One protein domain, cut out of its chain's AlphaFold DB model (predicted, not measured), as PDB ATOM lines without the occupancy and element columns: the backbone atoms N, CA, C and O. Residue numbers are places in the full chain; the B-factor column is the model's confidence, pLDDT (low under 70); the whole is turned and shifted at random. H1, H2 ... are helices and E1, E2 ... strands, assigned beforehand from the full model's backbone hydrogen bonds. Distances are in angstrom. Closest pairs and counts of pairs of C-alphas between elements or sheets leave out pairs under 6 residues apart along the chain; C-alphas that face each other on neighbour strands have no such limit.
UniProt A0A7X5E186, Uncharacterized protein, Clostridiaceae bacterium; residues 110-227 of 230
ATOM      1  N   THR A 110     -76.857  58.690 128.743       92.38
ATOM      2  CA  THR A 110     -77.116  57.272 128.431       92.38
ATOM      3  C   THR A 110     -78.430  56.770 129.030       92.38
ATOM      4  O   THR A 110     -79.123  55.962 128.420       92.38
ATOM      5  N   SER A 111     -78.840  57.286 130.194       93.19
ATOM      6  CA  SER A 111     -80.138  56.943 130.795       93.19
ATOM      7  C   SER A 111     -81.340  57.487 130.012       93.19
ATOM      8  O   SER A 111     -82.461  57.025 130.214       93.19
ATOM      9  N   LEU A 112     -81.117  58.441 129.102       94.12
ATOM     10  CA  LEU A 112     -82.156  59.039 128.266       94.12
ATOM     11  C   LEU A 112     -82.383  58.271 126.962       94.12
ATOM     12  O   LEU A 112     -83.286  58.630 126.215       94.12
ATOM     13  N   ILE A 113     -81.603  57.225 126.670       94.75
ATOM     14  CA  ILE A 113     -81.768  56.431 125.447       94.75
ATOM     15  C   ILE A 113     -83.167  55.818 125.421       94.75
ATOM     16  O   ILE A 113     -83.554  55.072 126.321       94.75
ATOM     17  N   ASP A 114     -83.937  56.121 124.383       93.56
ATOM     18  CA  ASP A 114     -85.183  55.436 124.074       93.56
ATOM     19  C   ASP A 114     -84.860  54.090 123.419       93.56
ATOM     20  O   ASP A 114     -84.686  53.992 122.204       93.56
ATOM     21  N   TRP A 115     -84.784  53.044 124.239       91.94
ATOM     22  CA  TRP A 115     -84.503  51.675 123.804       91.94
ATOM     23  C   TRP A 115     -85.562  51.089 122.865       91.94
ATOM     24  O   TRP A 115     -85.274  50.126 122.170       91.94
ATOM     25  N   HIS A 116     -86.770  51.662 122.800       90.88
ATOM     26  CA  HIS A 116     -87.779  51.217 121.838       90.88
ATOM     27  C   HIS A 116     -87.454  51.689 120.413       90.88
ATOM     28  O   HIS A 116     -87.854  51.052 119.443       90.88
ATOM     29  N   ARG A 117     -86.772  52.834 120.272       92.50
ATOM     30  CA  ARG A 117     -86.463  53.463 118.972       92.50
ATOM     31  C   ARG A 117     -84.980  53.441 118.612       92.50
ATOM     32  O   ARG A 117     -84.618  53.836 117.505       92.50
ATOM     33  N   SER A 118     -84.135  53.020 119.544       94.62
ATOM     34  CA  SER A 118     -82.691  52.910 119.361       94.62
ATOM     35  C   SER A 118     -82.309  51.477 119.015       94.62
ATOM     36  O   SER A 118     -82.939  50.535 119.485       94.62
ATOM     37  N   GLY A 119     -81.269  51.312 118.208       94.12
ATOM     38  CA  GLY A 119     -80.786  50.005 117.779       94.12
ATOM     39  C   GLY A 119     -79.888  50.105 116.555       94.12
ATOM     40  O   GLY A 119     -79.350  51.171 116.240       94.12
ATOM     41  N   LEU A 120     -79.748  48.990 115.845       91.12
ATOM     42  CA  LEU A 120     -79.105  48.958 114.536       91.12
ATOM     43  C   LEU A 120     -80.124  49.282 113.442       91.12
ATOM     44  O   LEU A 120     -81.231  48.743 113.420       91.12
ATOM     45  N   THR A 121     -79.744  50.149 112.507       87.44
ATOM     46  CA  THR A 121     -80.495  50.324 111.260       87.44
ATOM     47  C   THR A 121     -80.374  49.074 110.385       87.44
ATOM     48  O   THR A 121     -79.511  48.224 110.605       87.44
ATOM     49  N   GLU A 122     -81.176  48.984 109.321       84.25
ATOM     50  CA  GLU A 122     -81.052  47.908 108.321       84.25
ATOM     51  C   GLU A 122     -79.649  47.829 107.691       84.25
ATOM     52  O   GLU A 122     -79.207  46.759 107.282       84.25
ATOM     53  N   ALA A 123     -78.927  48.953 107.643       84.00
ATOM     54  CA  ALA A 123     -77.553  49.025 107.153       84.00
ATOM     55  C   ALA A 123     -76.497  48.635 108.210       84.00
ATOM     56  O   ALA A 123     -75.303  48.706 107.931       84.00
ATOM     57  N   GLY A 124     -76.919  48.253 109.421       83.44
ATOM     58  CA  GLY A 124     -76.037  47.929 110.544       83.44
ATOM     59  C   GLY A 124     -75.428  49.152 111.238       83.44
ATOM     60  O   GLY A 124     -74.470  49.011 111.991       83.44
ATOM     61  N   GLU A 125     -75.943  50.360 110.988       87.50
ATOM     62  CA  GLU A 125     -75.470  51.573 111.664       87.50
ATOM     63  C   GLU A 125     -76.134  51.704 113.039       87.50
ATOM     64  O   GLU A 125     -77.346  51.541 113.162       87.50
ATOM     65  N   VAL A 126     -75.368  52.078 114.065       92.75
ATOM     66  CA  VAL A 126     -75.927  52.384 115.389       92.75
ATOM     67  C   VAL A 126     -76.736  53.679 115.323       92.75
ATOM     68  O   VAL A 126     -76.210  54.724 114.927       92.75
ATOM     69  N   PHE A 127     -77.995  53.612 115.750       94.62
ATOM     70  CA  PHE A 127     -78.951  54.712 115.790       94.62
ATOM     71  C   PHE A 127     -79.548  54.851 117.192       94.62
ATOM     72  O   PHE A 127     -80.049  53.891 117.771       94.62
ATOM     73  N   ILE A 128     -79.502  56.062 117.737       96.94
ATOM     74  CA  ILE A 128     -79.964  56.396 119.083       96.94
ATOM     75  C   ILE A 128     -81.038  57.460 118.977       96.94
ATOM     76  O   ILE A 128     -80.811  58.496 118.358       96.94
ATOM     77  N   VAL A 129     -82.160  57.256 119.652       96.38
ATOM     78  CA  VAL A 129     -83.172  58.283 119.905       96.38
ATOM     79  C   VAL A 129     -83.168  58.592 121.394       96.38
ATOM     80  O   VAL A 129     -83.111  57.679 122.214       96.38
ATOM     81  N   LEU A 130     -83.205  59.871 121.764       95.19
ATOM     82  CA  LEU A 130     -83.279  60.278 123.168       95.19
ATOM     83  C   LEU A 130     -84.733  60.543 123.575       95.19
ATOM     84  O   LEU A 130     -85.448  61.252 122.873       95.19
ATOM     85  N   ASP A 131     -85.162  60.047 124.732       92.75
ATOM     86  CA  ASP A 131     -86.406  60.451 125.388       92.75
ATOM     87  C   ASP A 131     -86.090  61.379 126.566       92.75
ATOM     88  O   ASP A 131     -85.725  60.944 127.662       92.75
ATOM     89  N   PHE A 132     -86.265  62.684 126.354       92.00
ATOM     90  CA  PHE A 132     -86.037  63.674 127.408       92.00
ATOM     91  C   PHE A 132     -87.062  63.584 128.548       92.00
ATOM     92  O   PHE A 132     -86.770  64.069 129.640       92.00
ATOM     93  N   ASN A 133     -88.216  62.930 128.361       88.88
ATOM     94  CA  ASN A 133     -89.171  62.729 129.455       88.88
ATOM     95  C   ASN A 133     -88.622  61.784 130.532       88.88
ATOM     96  O   ASN A 133     -89.084  61.840 131.670       88.88
ATOM     97  N   LYS A 134     -87.604  60.967 130.222       91.50
ATOM     98  CA  LYS A 134     -86.903  60.142 131.220       91.50
ATOM     99  C   LYS A 134     -86.253  60.969 132.321       91.50
ATOM    100  O   LYS A 134     -86.154  60.490 133.446       91.50
ATOM    101  N   ALA A 135     -85.875  62.215 132.037       90.94
ATOM    102  CA  ALA A 135     -85.366  63.143 133.047       90.94
ATOM    103  C   ALA A 135     -86.455  63.664 134.009       90.94
ATOM    104  O   ALA A 135     -86.155  64.453 134.905       90.94
ATOM    105  N   GLY A 136     -87.711  63.249 133.832       87.62
ATOM    106  CA  GLY A 136     -88.848  63.737 134.593       87.62
ATOM    107  C   GLY A 136     -89.264  65.153 134.181       87.62
ATOM    108  O   GLY A 136     -89.106  65.568 133.028       87.62
ATOM    109  N   GLN A 137     -89.801  65.918 135.135       84.44
ATOM    110  CA  GLN A 137     -90.232  67.291 134.899       84.44
ATOM    111  C   GLN A 137     -89.015  68.216 134.737       84.44
ATOM    112  O   GLN A 137     -88.427  68.701 135.704       84.44
ATOM    113  N   ILE A 138     -88.648  68.495 133.487       86.50
ATOM    114  CA  ILE A 138     -87.567  69.427 133.157       86.50
ATOM    115  C   ILE A 138     -88.022  70.865 133.433       86.50
ATOM    116  O   ILE A 138     -89.106  71.288 133.026       86.50
ATOM    117  N   SER A 139     -87.159  71.653 134.079       86.00
ATOM    118  CA  SER A 139     -87.433  73.065 134.343       86.00
ATOM    119  C   SER A 139     -87.685  73.844 133.041       86.00
ATOM    120  O   SER A 139     -87.052  73.598 132.011       86.00
ATOM    121  N   GLY A 140     -88.551  74.863 133.078       85.50
ATOM    122  CA  GLY A 140     -88.796  75.713 131.903       85.50
ATOM    123  C   GLY A 140     -87.520  76.378 131.360       85.50
ATOM    124  O   GLY A 140     -87.387  76.583 130.152       85.50
ATOM    125  N   LYS A 141     -86.542  76.651 132.235       89.12
ATOM    126  CA  LYS A 141     -85.222  77.177 131.862       89.12
ATOM    127  C   LYS A 141     -84.435  76.166 131.029       89.12
ATOM    128  O   LYS A 141     -83.899  76.536 129.987       89.12
ATOM    129  N   ASP A 142     -84.359  74.915 131.471       90.38
ATOM    130  CA  ASP A 142     -83.566  73.891 130.786       90.38
ATOM    131  C   ASP A 142     -84.262  73.401 129.517       90.38
ATOM    132  O   ASP A 142     -83.617  73.306 128.474       90.38
ATOM    133  N   SER A 143     -85.590  73.260 129.540       88.50
ATOM    134  CA  SER A 143     -86.393  73.050 128.330       88.50
ATOM    135  C   SER A 143     -86.163  74.170 127.303       88.50
ATOM    136  O   SER A 143     -85.947  73.916 126.114       88.50
ATOM    137  N   GLY A 144     -86.089  75.426 127.761       90.00
ATOM    138  CA  GLY A 144     -85.732  76.576 126.931       90.00
ATOM    139  C   GLY A 144     -84.345  76.465 126.288       90.00
ATOM    140  O   GLY A 144     -84.210  76.732 125.091       90.00
ATOM    141  N   LYS A 145     -83.327  76.032 127.045       91.69
ATOM    142  CA  LYS A 145     -81.968  75.802 126.523       91.69
ATOM    143  C   LYS A 145     -81.940  74.679 125.487       91.69
ATOM    144  O   LYS A 145     -81.393  74.887 124.406       91.69
ATOM    145  N   ILE A 146     -82.566  73.537 125.782       91.69
ATOM    146  CA  ILE A 146     -82.646  72.384 124.871       91.69
ATOM    147  C   ILE A 146     -83.318  72.804 123.561       91.69
ATOM    148  O   ILE A 146     -82.770  72.603 122.478       91.69
ATOM    149  N   LYS A 147     -84.466  73.484 123.646       92.12
ATOM    150  CA  LYS A 147     -85.170  74.017 122.473       92.12
ATOM    151  C   LYS A 147     -84.309  75.004 121.682       92.12
ATOM    152  O   LYS A 147     -84.320  74.973 120.453       92.12
ATOM    153  N   SER A 148     -83.580  75.892 122.363       91.62
ATOM    154  CA  SER A 148     -82.672  76.841 121.710       91.62
ATOM    155  C   SER A 148     -81.558  76.114 120.960       91.62
ATOM    156  O   SER A 148     -81.285  76.446 119.808       91.62
ATOM    157  N   PHE A 149     -80.955  75.095 121.576       91.00
ATOM    158  CA  PHE A 149     -79.940  74.261 120.940       91.00
ATOM    159  C   PHE A 149     -80.496  73.563 119.693       91.00
ATOM    160  O   PHE A 149     -79.935  73.706 118.612       91.00
ATOM    161  N   VAL A 150     -81.642  72.890 119.815       94.19
ATOM    162  CA  VAL A 150     -82.331  72.202 118.712       94.19
ATOM    163  C   VAL A 150     -82.651  73.152 117.554       94.19
ATOM    164  O   VAL A 150     -82.417  72.833 116.388       94.19
ATOM    165  N   ASN A 151     -83.172  74.342 117.854       94.00
ATOM    166  CA  ASN A 151     -83.554  75.299 116.823       94.00
ATOM    167  C   ASN A 151     -82.349  75.892 116.084       94.00
ATOM    168  O   ASN A 151     -82.444  76.083 114.873       94.00
ATOM    169  N   SER A 152     -81.262  76.192 116.800       92.38
ATOM    170  CA  SER A 152     -80.089  76.869 116.238       92.38
ATOM    171  C   SER A 152     -79.087  75.906 115.606       92.38
ATOM    172  O   SER A 152     -78.540  76.208 114.551       92.38
ATOM    173  N   ASN A 153     -78.853  74.749 116.226       91.75
ATOM    174  CA  ASN A 153     -77.802  73.824 115.799       91.75
ATOM    175  C   ASN A 153     -78.330  72.713 114.895       91.75
ATOM    176  O   ASN A 153     -77.612  72.295 113.992       91.75
ATOM    177  N   LEU A 154     -79.586  72.283 115.058       94.31
ATOM    178  CA  LEU A 154     -80.164  71.148 114.319       94.31
ATOM    179  C   LEU A 154     -81.252  71.566 113.309       94.31
ATOM    180  O   LEU A 154     -82.053  70.743 112.866       94.31
ATOM    181  N   ASP A 155     -81.293  72.852 112.950       92.81
ATOM    182  CA  ASP A 155     -82.244  73.458 112.004       92.81
ATOM    183  C   ASP A 155     -83.723  73.252 112.380       92.81
ATOM    184  O   ASP A 155     -84.614  73.185 111.525       92.81
ATOM    185  N   GLY A 156     -84.015  73.189 113.682       92.06
ATOM    186  CA  GLY A 156     -85.366  72.973 114.201       92.06
ATOM    187  C   GLY A 156     -86.295  74.188 114.121       92.06
ATOM    188  O   GLY A 156     -87.488  74.051 114.376       92.06
ATOM    189  N   LYS A 157     -85.808  75.385 113.785       91.69
ATOM    190  CA  LYS A 157     -86.600  76.624 113.903       91.69
ATOM    191  C   LYS A 157     -87.920  76.677 113.097       91.69
ATOM    192  O   LYS A 157     -88.875  77.220 113.649       91.69
ATOM    193  N   PRO A 158     -88.025  76.174 111.849       89.81
ATOM    194  CA  PRO A 158     -89.241  76.316 111.039       89.81
ATOM    195  C   PRO A 158     -90.513  75.822 111.740       89.81
ATOM    196  O   PRO A 158     -90.483  74.793 112.411       89.81
ATOM    197  N   GLN A 159     -91.637  76.526 111.550       84.06
ATOM    198  CA  GLN A 159     -92.916  76.200 112.199       84.06
ATOM    199  C   GLN A 159     -93.400  74.783 111.868       84.06
ATOM    200  O   GLN A 159     -93.874  74.087 112.759       84.06
ATOM    201  N   SER A 160     -93.186  74.316 110.632       86.62
ATOM    202  CA  SER A 160     -93.482  72.937 110.211       86.62
ATOM    203  C   SER A 160     -92.726  71.875 111.014       86.62
ATOM    204  O   SER A 160     -93.139  70.720 111.056       86.62
ATOM    205  N   ARG A 161     -91.631  72.255 111.684       86.50
ATOM    206  CA  ARG A 161     -90.844  71.379 112.551       86.50
ATOM    207  C   ARG A 161     -91.216  71.521 114.029       86.50
ATOM    208  O   ARG A 161     -90.704  70.741 114.811       86.50
ATOM    209  N   GLN A 162     -92.064  72.468 114.446       91.62
ATOM    210  CA  GLN A 162     -92.427  72.708 115.864       91.62
ATOM    211  C   GLN A 162     -93.500  71.726 116.390       91.62
ATOM    212  O   GLN A 162     -94.412  72.113 117.123       91.62
ATOM    213  N   HIS A 163     -93.391  70.464 115.992       92.62
ATOM    214  CA  HIS A 163     -94.195  69.331 116.447       92.62
ATOM    215  C   HIS A 163     -93.409  68.522 117.500       92.62
ATOM    216  O   HIS A 163     -92.250  68.853 117.774       92.62
ATOM    217  N   CYS A 164     -94.015  67.510 118.129       93.94
ATOM    218  CA  CYS A 164     -93.316  66.696 119.132       93.94
ATOM    219  C   CYS A 164     -92.098  66.011 118.500       93.94
ATOM    220  O   CYS A 164     -92.223  65.245 117.544       93.94
ATOM    221  N   ARG A 165     -90.902  66.309 119.012       94.75
ATOM    222  CA  ARG A 165     -89.639  65.867 118.412       94.75
ATOM    223  C   ARG A 165     -88.560  65.689 119.464       94.75
ATOM    224  O   ARG A 165     -88.673  66.198 120.575       94.75
ATOM    225  N   THR A 166     -87.484  65.025 119.086       95.31
ATOM    226  CA  THR A 166     -86.323  64.834 119.949       95.31
ATOM    227  C   THR A 166     -85.026  64.830 119.142       95.31
ATOM    228  O   THR A 166     -85.036  65.077 117.933       95.31
ATOM    229  N   ILE A 167     -83.908  64.605 119.820       96.56
ATOM    230  CA  ILE A 167     -82.584  64.452 119.233       96.56
ATOM    231  C   ILE A 167     -82.346  62.972 118.941       96.56
ATOM    232  O   ILE A 167     -82.614  62.118 119.788       96.56
ATOM    233  N   TYR A 168     -81.809  62.686 117.757       96.94
ATOM    234  CA  TYR A 168     -81.190  61.399 117.465       96.94
ATOM    235  C   TYR A 168     -79.686  61.560 117.241       96.94
ATOM    236  O   TYR A 168     -79.211  62.633 116.853       96.94
ATOM    237  N   ILE A 169     -78.957  60.473 117.464       96.50
ATOM    238  CA  ILE A 169     -77.518  60.354 117.233       96.50
ATOM    239  C   ILE A 169     -77.292  59.093 116.405       96.50
ATOM    240  O   ILE A 169     -77.869  58.049 116.691       96.50
ATOM    241  N   LYS A 170     -76.463  59.175 115.370       93.50
ATOM    242  CA  LYS A 170     -76.113  58.037 114.522       93.50
ATOM    243  C   LYS A 170     -74.612  58.005 114.290       93.50
ATOM    244  O   LYS A 170     -74.010  59.048 114.018       93.50
ATOM    245  N   ALA A 171     -74.019  56.817 114.339       86.94
ATOM    246  CA  ALA A 171     -72.667  56.635 113.826       86.94
ATOM    247  C   ALA A 171     -72.621  57.060 112.347       86.94
ATOM    248  O   ALA A 171     -73.523  56.742 111.567       86.94
ATOM    249  N   ALA A 172     -71.600  57.818 111.962       80.44
ATOM    250  CA  ALA A 172     -71.420  58.194 110.570       80.44
ATOM    251  C   ALA A 172     -70.761  57.038 109.795       80.44
ATOM    252  O   ALA A 172     -69.806  56.420 110.275       80.44
ATOM    253  N   SER A 173     -71.283  56.732 108.606       71.25
ATOM    254  CA  SER A 173     -70.782  55.657 107.738       71.25
ATOM    255  C   SER A 173     -69.466  56.021 107.039       71.25
ATOM    256  O   SER A 173     -68.705  55.139 106.646       71.25
ATOM    257  N   ASP A 174     -69.162  57.311 106.911       66.38
ATOM    258  CA  ASP A 174     -68.016  57.877 106.203       66.38
ATOM    259  C   ASP A 174     -66.848  58.194 107.149       66.38
ATOM    260  O   ASP A 174     -66.349  59.319 107.201       66.38
ATOM    261  N   LYS A 175     -66.372  57.188 107.894       63.25
ATOM    262  CA  LYS A 175     -65.166  57.331 108.725       63.25
ATOM    263  C   LYS A 175     -63.971  57.725 107.853       63.25
ATOM    264  O   LYS A 175     -63.372  56.893 107.173       63.25
ATOM    265  N   THR A 176     -63.615  59.005 107.863       56.91
ATOM    266  CA  THR A 176     -62.367  59.475 107.258       56.91
ATOM    267  C   THR A 176     -61.225  59.205 108.232       56.91
ATOM    268  O   THR A 176     -61.379  59.402 109.432       56.91
ATOM    269  N   GLY A 177     -60.059  58.775 107.748       56.03
ATOM    270  CA  GLY A 177     -58.932  58.370 108.606       56.03
ATOM    271  C   GLY A 177     -58.282  59.482 109.446       56.03
ATOM    272  O   GLY A 177     -57.193  59.265 109.972       56.03
ATOM    273  N   HIS A 178     -58.877  60.678 109.528       58.00
ATOM    274  CA  HIS A 178     -58.364  61.816 110.302       58.00
ATOM    275  C   HIS A 178     -59.340  62.338 111.360       58.00
ATOM    276  O   HIS A 178     -58.871  62.913 112.334       58.00
ATOM    277  N   PHE A 179     -60.651  62.122 111.209       65.19
ATOM    278  CA  PHE A 179     -61.655  62.518 112.196       65.19
ATOM    279  C   PHE A 179     -62.798  61.506 112.211       65.19
ATOM    280  O   PHE A 179     -63.359  61.198 111.155       65.19
ATOM    281  N   ASP A 180     -63.174  61.045 113.404       79.69
ATOM    282  CA  ASP A 180     -64.355  60.206 113.605       79.69
ATOM    283  C   ASP A 180     -65.620  61.087 113.544       79.69
ATOM    284  O   ASP A 180     -65.798  61.959 114.406       79.69
ATOM    285  N   PRO A 181     -66.507  60.907 112.544       89.62
ATOM    286  CA  PRO A 181     -67.720  61.695 112.447       89.62
ATOM    287  C   PRO A 181     -68.878  61.064 113.233       89.62
ATOM    288  O   PRO A 181     -68.953  59.851 113.448       89.62
ATOM    289  N   VAL A 182     -69.837  61.903 113.613       92.38
ATOM    290  CA  VAL A 182     -71.124  61.506 114.191       92.38
ATOM    291  C   VAL A 182     -72.233  62.356 113.591       92.38
ATOM    292  O   VAL A 182     -72.075  63.561 113.405       92.38
ATOM    293  N   VAL A 183     -73.369  61.743 113.276       94.38
ATOM    294  CA  VAL A 183     -74.548  62.477 112.817       94.38
ATOM    295  C   VAL A 183     -75.447  62.751 114.012       94.38
ATOM    296  O   VAL A 183     -75.852  61.822 114.704       94.38
ATOM    297  N   ILE A 184     -75.792  64.016 114.233       95.69
ATOM    298  CA  ILE A 184     -76.778  64.429 115.238       95.69
ATOM    299  C   ILE A 184     -77.881  65.194 114.520       95.69
ATOM    300  O   ILE A 184     -77.619  66.033 113.652       95.69
ATOM    301  N   GLY A 185     -79.127  64.899 114.862       96.06
ATOM    302  CA  GLY A 185     -80.259  65.455 114.142       96.06
ATOM    303  C   GLY A 185     -81.553  65.447 114.928       96.06
ATOM    304  O   GLY A 185     -81.582  65.104 116.110       96.06
ATOM    305  N   LEU A 186     -82.628  65.861 114.262       97.06
ATOM    306  CA  LEU A 186     -83.968  65.859 114.836       97.06
ATOM    307  C   LEU A 186     -84.761  64.661 114.358       97.06
ATOM    308  O   LEU A 186     -84.763  64.337 113.173       97.06
ATOM    309  N   TYR A 187     -85.472  64.049 115.290       96.44
ATOM    310  CA  TYR A 187     -86.368  62.934 115.053       96.44
ATOM    311  C   TYR A 187     -87.793  63.347 115.411       96.44
ATOM    312  O   TYR A 187     -88.039  63.888 116.490       96.44
ATOM    313  N   SER A 188     -88.721  63.129 114.487       95.38
ATOM    314  CA  SER A 188     -90.145  63.367 114.685       95.38
ATOM    315  C   SER A 188     -90.734  62.247 115.522       95.38
ATOM    316  O   SER A 188     -90.726  61.088 115.113       95.38
ATOM    317  N   LEU A 189     -91.285  62.599 116.678       93.88
ATOM    318  CA  LEU A 189     -91.980  61.640 117.531       93.88
ATOM    319  C   LEU A 189     -93.395  61.343 117.017       93.88
ATOM    320  O   LEU A 189     -93.978  60.326 117.386       93.88
ATOM    321  N   GLU A 190     -93.934  62.220 116.165       92.56
ATOM    322  CA  GLU A 190     -95.262  62.077 115.560       92.56
ATOM    323  C   GLU A 190     -95.228  61.121 114.363       92.56
ATOM    324  O   GLU A 190     -96.008  60.178 114.308       92.56
ATOM    325  N   SER A 191     -94.297  61.335 113.428       92.88
ATOM    326  CA  SER A 191     -94.169  60.526 112.206       92.88
ATOM    327  C   SER A 191     -93.156  59.389 112.312       92.88
ATOM    328  O   SER A 191     -93.025  58.625 111.365       92.88
ATOM    329  N   GLU A 192     -92.429  59.295 113.427       92.69
ATOM    330  CA  GLU A 192     -91.389  58.285 113.676       92.69
ATOM    331  C   GLU A 192     -90.278  58.260 112.613       92.69
ATOM    332  O   GLU A 192     -89.752  57.216 112.229       92.69
ATOM    333  N   THR A 193     -89.882  59.447 112.149       94.19
ATOM    334  CA  THR A 193     -88.881  59.625 111.090       94.19
ATOM    335  C   THR A 193     -87.858  60.706 111.421       94.19
ATOM    336  O   THR A 193     -88.122  61.646 112.175       94.19
ATOM    337  N   VAL A 194     -86.672  60.603 110.819       95.25
ATOM    338  CA  VAL A 194     -85.661  61.669 110.867       95.25
ATOM    339  C   VAL A 194     -86.140  62.904 110.094       95.25
ATOM    340  O   VAL A 194     -86.708  62.799 109.009       95.25
ATOM    341  N   LEU A 195     -85.901  64.089 110.654       95.44
ATOM    342  CA  LEU A 195     -86.293  65.382 110.083       95.44
ATOM    343  C   LEU A 195     -85.103  66.138 109.494       95.44
ATOM    344  O   LEU A 195     -85.206  66.757 108.436       95.44
ATOM    345  N   THR A 196     -83.994  66.151 110.228       95.81
ATOM    346  CA  THR A 196     -82.748  66.842 109.883       95.81
ATOM    347  C   THR A 196     -81.584  66.015 110.397       95.81
ATOM    348  O   THR A 196     -81.742  65.316 111.388       95.81
ATOM    349  N   GLY A 197     -80.415  66.123 109.775       94.19
ATOM    350  CA  GLY A 197     -79.191  65.494 110.257       94.19
ATOM    351  C   GLY A 197     -77.991  66.340 109.874       94.19
ATOM    352  O   GLY A 197     -77.921  66.833 108.748       94.19
ATOM    353  N   LYS A 198     -77.067  66.532 110.814       93.12
ATOM    354  CA  LYS A 198     -75.794  67.211 110.570       93.12
ATOM    355  C   LYS A 198     -74.648  66.339 111.037       93.12
ATOM    356  O   LYS A 198     -74.736  65.718 112.093       93.12
ATOM    357  N   THR A 199     -73.581  66.331 110.251       92.44
ATOM    358  CA  THR A 199     -72.331  65.672 110.613       92.44
ATOM    359  C   THR A 199     -71.515  66.594 111.507       92.44
ATOM    360  O   THR A 199     -71.271  67.752 111.167       92.44
ATOM    361  N   PHE A 200     -71.092  66.058 112.640       91.19
ATOM    362  CA  PHE A 200     -70.154  66.651 113.578       91.19
ATOM    363  C   PHE A 200     -68.903  65.780 113.631       91.19
ATOM    364  O   PHE A 200     -68.957  64.586 113.343       91.19
ATOM    365  N   PHE A 201     -67.785  66.372 114.027       90.50
ATOM    366  CA  PHE A 201     -66.524  65.659 114.229       90.50
ATOM    367  C   PHE A 201     -66.143  65.765 115.698       90.50
ATOM    368  O   PHE A 201     -66.147  66.882 116.226       90.50
ATOM    369  N   TYR A 202     -65.824  64.635 116.338       89.38
ATOM    370  CA  TYR A 202     -65.570  64.589 117.784       89.38
ATOM    371  C   TYR A 202     -64.533  65.621 118.229       89.38
ATOM    372  O   TYR A 202     -64.839  66.479 119.053       89.38
ATOM    373  N   ASP A 203     -63.374  65.629 117.572       86.69
ATOM    374  CA  ASP A 203     -62.227  66.463 117.951       86.69
ATOM    375  C   ASP A 203     -62.412  67.965 117.663       86.69
ATOM    376  O   ASP A 203     -61.572  68.784 118.031       86.69
ATOM    377  N   VAL A 204     -63.490  68.341 116.966       88.50
ATOM    378  CA  VAL A 204     -63.763  69.729 116.552       88.50
ATOM    379  C   VAL A 204     -64.992  70.295 117.251       88.50
ATOM    380  O   VAL A 204     -65.040  71.483 117.566       88.50
ATOM    381  N   SER A 205     -66.020  69.468 117.433       90.69
ATOM    382  CA  SER A 205     -67.364  69.926 117.804       90.69
ATOM    383  C   SER A 205     -67.659  69.792 119.291       90.69
ATOM    384  O   SER A 205     -68.593  70.431 119.774       90.69
ATOM    385  N   PHE A 206     -66.893  68.966 120.002       91.56
ATOM    386  CA  PHE A 206     -67.159  68.594 121.382       91.56
ATOM    387  C   PHE A 206     -65.873  68.646 122.203       91.56
ATOM    388  O   PHE A 206     -64.769  68.476 121.688       91.56
ATOM    389  N   SER A 207     -66.017  68.858 123.505       94.44
ATOM    390  CA  SER A 207     -64.952  68.536 124.450       94.44
ATOM    391  C   SER A 207     -64.696  67.023 124.489       94.44
ATOM    392  O   SER A 207     -65.515  66.216 124.038       94.44
ATOM    393  N   GLU A 208     -63.563  66.624 125.065       92.88
ATOM    394  CA  GLU A 208     -63.225  65.210 125.270       92.88
ATOM    395  C   GLU A 208     -64.305  64.491 126.094       92.88
ATOM    396  O   GLU A 208     -64.824  63.462 125.671       92.88
ATOM    397  N   ALA A 209     -64.753  65.103 127.197       93.06
ATOM    398  CA  ALA A 209     -65.800  64.542 128.050       93.06
ATOM    399  C   ALA A 209     -67.145  64.364 127.317       93.06
ATOM    400  O   ALA A 209     -67.812  63.345 127.480       93.06
ATOM    401  N   GLU A 210     -67.553  65.331 126.492       92.50
ATOM    402  CA  GLU A 210     -68.773  65.215 125.680       92.50
ATOM    403  C   GLU A 210     -68.635  64.130 124.603       92.50
ATOM    404  O   GLU A 210     -69.570  63.360 124.373       92.50
ATOM    405  N   SER A 211     -67.460  64.031 123.975       92.50
ATOM    406  CA  SER A 211     -67.157  62.987 122.994       92.50
ATOM    407  C   SER A 211     -67.243  61.593 123.611       92.50
ATOM    408  O   SER A 211     -67.850  60.698 123.022       92.50
ATOM    409  N   ASP A 212     -66.694  61.416 124.811       92.31
ATOM    410  CA  ASP A 212     -66.733  60.149 125.538       92.31
ATOM    411  C   ASP A 212     -68.160  59.740 125.904       92.31
ATOM    412  O   ASP A 212     -68.518  58.572 125.755       92.31
ATOM    413  N   ILE A 213     -69.011  60.694 126.296       93.69
ATOM    414  CA  ILE A 213     -70.432  60.434 126.559       93.69
ATOM    415  C   ILE A 213     -71.136  59.928 125.295       93.69
ATOM    416  O   ILE A 213     -71.839  58.918 125.337       93.69
ATOM    417  N   ILE A 214     -70.943  60.593 124.153       94.12
ATOM    418  CA  ILE A 214     -71.579  60.188 122.892       94.12
ATOM    419  C   ILE A 214     -71.075  58.809 122.445       94.12
ATOM    420  O   ILE A 214     -71.881  57.950 122.076       94.12
ATOM    421  N   ARG A 215     -69.762  58.559 122.525       92.81
ATOM    422  CA  ARG A 215     -69.168  57.248 122.224       92.81
ATOM    423  C   ARG A 215     -69.714  56.157 123.143       92.81
ATOM    424  O   ARG A 215     -70.035  55.073 122.662       92.81
ATOM    425  N   ALA A 216     -69.862  56.440 124.437       93.12
ATOM    426  CA  ALA A 216     -70.433  55.506 125.400       93.12
ATOM    427  C   ALA A 216     -71.898  55.174 125.080       93.12
ATOM    428  O   ALA A 216     -72.280  54.010 125.158       93.12
ATOM    429  N   MET A 217     -72.704  56.159 124.669       95.19
ATOM    430  CA  MET A 217     -74.083  55.912 124.230       95.19
ATOM    431  C   MET A 217     -74.139  55.028 122.975       95.19
ATOM    432  O   MET A 217     -74.906  54.070 122.947       95.19
ATOM    433  N   LEU A 218     -73.311  55.310 121.960       93.69
ATOM    434  CA  LEU A 218     -73.241  54.491 120.740       93.69
ATOM    435  C   LEU A 218     -72.828  53.053 121.060       93.69
ATOM    436  O   LEU A 218     -73.480  52.113 120.615       93.69
ATOM    437  N   LYS A 219     -71.800  52.885 121.892       91.81
ATOM    438  CA  LYS A 219     -71.339  51.570 122.331       91.81
ATOM    439  C   LYS A 219     -72.419  50.806 123.102       91.81
ATOM    440  O   LYS A 219     -72.616  49.626 122.843       91.81
ATOM    441  N   ALA A 220     -73.145  51.469 124.004       92.62
ATOM    442  CA  ALA A 220     -74.217  50.833 124.769       92.62
ATOM    443  C   ALA A 220     -75.331  50.286 123.859       92.62
ATOM    444  O   ALA A 220     -75.804  49.175 124.070       92.62
ATOM    445  N   VAL A 221     -75.724  51.037 122.822       93.06
ATOM    446  CA  VAL A 221     -76.731  50.572 121.853       93.06
ATOM    447  C   VAL A 221     -76.205  49.438 120.979       93.06
ATOM    448  O   VAL A 221     -76.942  48.490 120.708       93.06
ATOM    449  N   GLU A 222     -74.944  49.502 120.557       90.38
ATOM    450  CA  GLU A 222     -74.301  48.423 119.806       90.38
ATOM    451  C   GLU A 222     -74.248  47.119 120.616       90.38
ATOM    452  O   GLU A 222     -74.583  46.056 120.096       90.38
ATOM    453  N   GLU A 223     -73.867  47.187 121.892       89.69
ATOM    454  CA  GLU A 223     -73.793  46.023 122.779       89.69
ATOM    455  C   GLU A 223     -75.176  45.415 123.041       89.69
ATOM    456  O   GLU A 223     -75.333  44.207 122.870       89.69
ATOM    457  N   GLU A 224     -76.182  46.234 123.365       86.88
ATOM    458  CA  GLU A 224     -77.560  45.773 123.604       86.88
ATOM    459  C   GLU A 224     -78.163  45.113 122.353       86.88
ATOM    460  O   GLU A 224     -78.812  44.072 122.437       86.88
ATOM    461  N   SER A 225     -77.889  45.669 121.167       81.81
ATOM    462  CA  SER A 225     -78.404  45.141 119.892       81.81
ATOM    463  C   SER A 225     -77.762  43.810 119.477       81.81
ATOM    464  O   SER A 225     -78.307  43.104 118.631       81.81
ATOM    465  N   ASN A 226     -76.605  43.467 120.048       72.88
ATOM    466  CA  ASN A 226     -75.888  42.220 119.779       72.88
ATOM    467  C   ASN A 226     -76.257  41.089 120.758       72.88
ATOM    468  O   ASN A 226     -75.741  39.975 120.625       72.88
ATOM    469  N   ILE A 227     -77.140  41.340 121.732       63.91
ATOM    470  CA  ILE A 227     -77.654  40.304 122.633       63.91
ATOM    471  C   ILE A 227     -78.667  39.446 121.850       63.91
ATOM    472  O   ILE A 227     -79.655  39.983 121.347       63.91
TER     473      ILE A 227
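What this domain is: This is residues 110 to 227 of the 230 residues of an uncharacterized protein of Clostridiaceae bacterium (UniProt A0A7X5E186). A strongly twisted sheet of four strands has two helices over one face: the long H4 crosses it over E1 and E2, and H2 lies slantwise over E2 and E3, with no contact between the two helices. The short H3 sits at the corner between E4 and H4, and residues 136 to 142, of which 140 to 142 belong to H2, stick out. The printed part has 118 residues with four named helices and four named strands, in the order E1 H1 H2 E2 E3 E4 H3 H4; the sheet runs E1 E2 E3 E4, antiparallel throughout, and the class is mixed. The whole is compact, with a radius of gyration of the C-alphas of 14.2 A and spans of 39 by 32 by 26 A.

Where its parts are: In the sheet, E1 is residues 126 to 129, 10.4 A long, beginning at C-alpha 126 (-75.927, 52.384, 115.389). E2 is residues 165 to 171, 19.9 A, E3 residues 181 to 188, 22.6 A, and E4 residues 193 to 201, 23.4 A. H4 is residues 208 to 225, 25.7 A, ending at C-alpha 225 (-78.404, 45.141, 119.892). H2 is residues 140 to 153, 19.6 A, beginning at C-alpha 140 (-88.796, 75.713, 131.903). H1, residues 132 to 135, and H3, residues 202 to 205, are short.

How they stand to each other: E2, E3 and E4 form a meander, each strand the antiparallel neighbour of the one before, with hairpins E2 and E3, and E3 and E4. N 168 and O 185 are 2.9 A apart, and N 184 and O 198 2.9 A, within hydrogen-bond range. E4 bends by 61 degrees at residue 196. Edge strand E1 pairs with E2 through N 128 and O 169, 2.8 A. H4 has a height over the sheet of 9.1 A and runs across the strands, at 75 degrees to E1 on the local plane; the closest C-alphas of E1 and H4 are those of Val 126 and Glu 222, 6.2 A. On the same face, H2 has a height of 11.4 A and is only just slantwise, at 57 degrees to E2 on the local plane; its C-alpha of Val 150 is 7.6 A from that of Leu 186, the closest in E3. H2 and H4 are apart. H3 only grazes the sheet with residues 202 to 205, and H3 and H4 only just touch, only at the corner, with 3 pairs of C-alphas within 8 A; the closest are those of Tyr 202 and Ser 211, 5.7 A. H1 is not on the sheet. In H2 and H4 every O i to N i+4 pair is within hydrogen-bond range; H1 and H3 are too short for such a pair.

The domain as a whole: The two C-alphas farthest apart, of Gln 137 and Gly 177, are 41.8 A apart. The printed part has no cut. The link from H2 to E2, 11 residues, is long. Mean pLDDT of the printed part is 89.5; residues 174 to 179 and residue 227 are under 70.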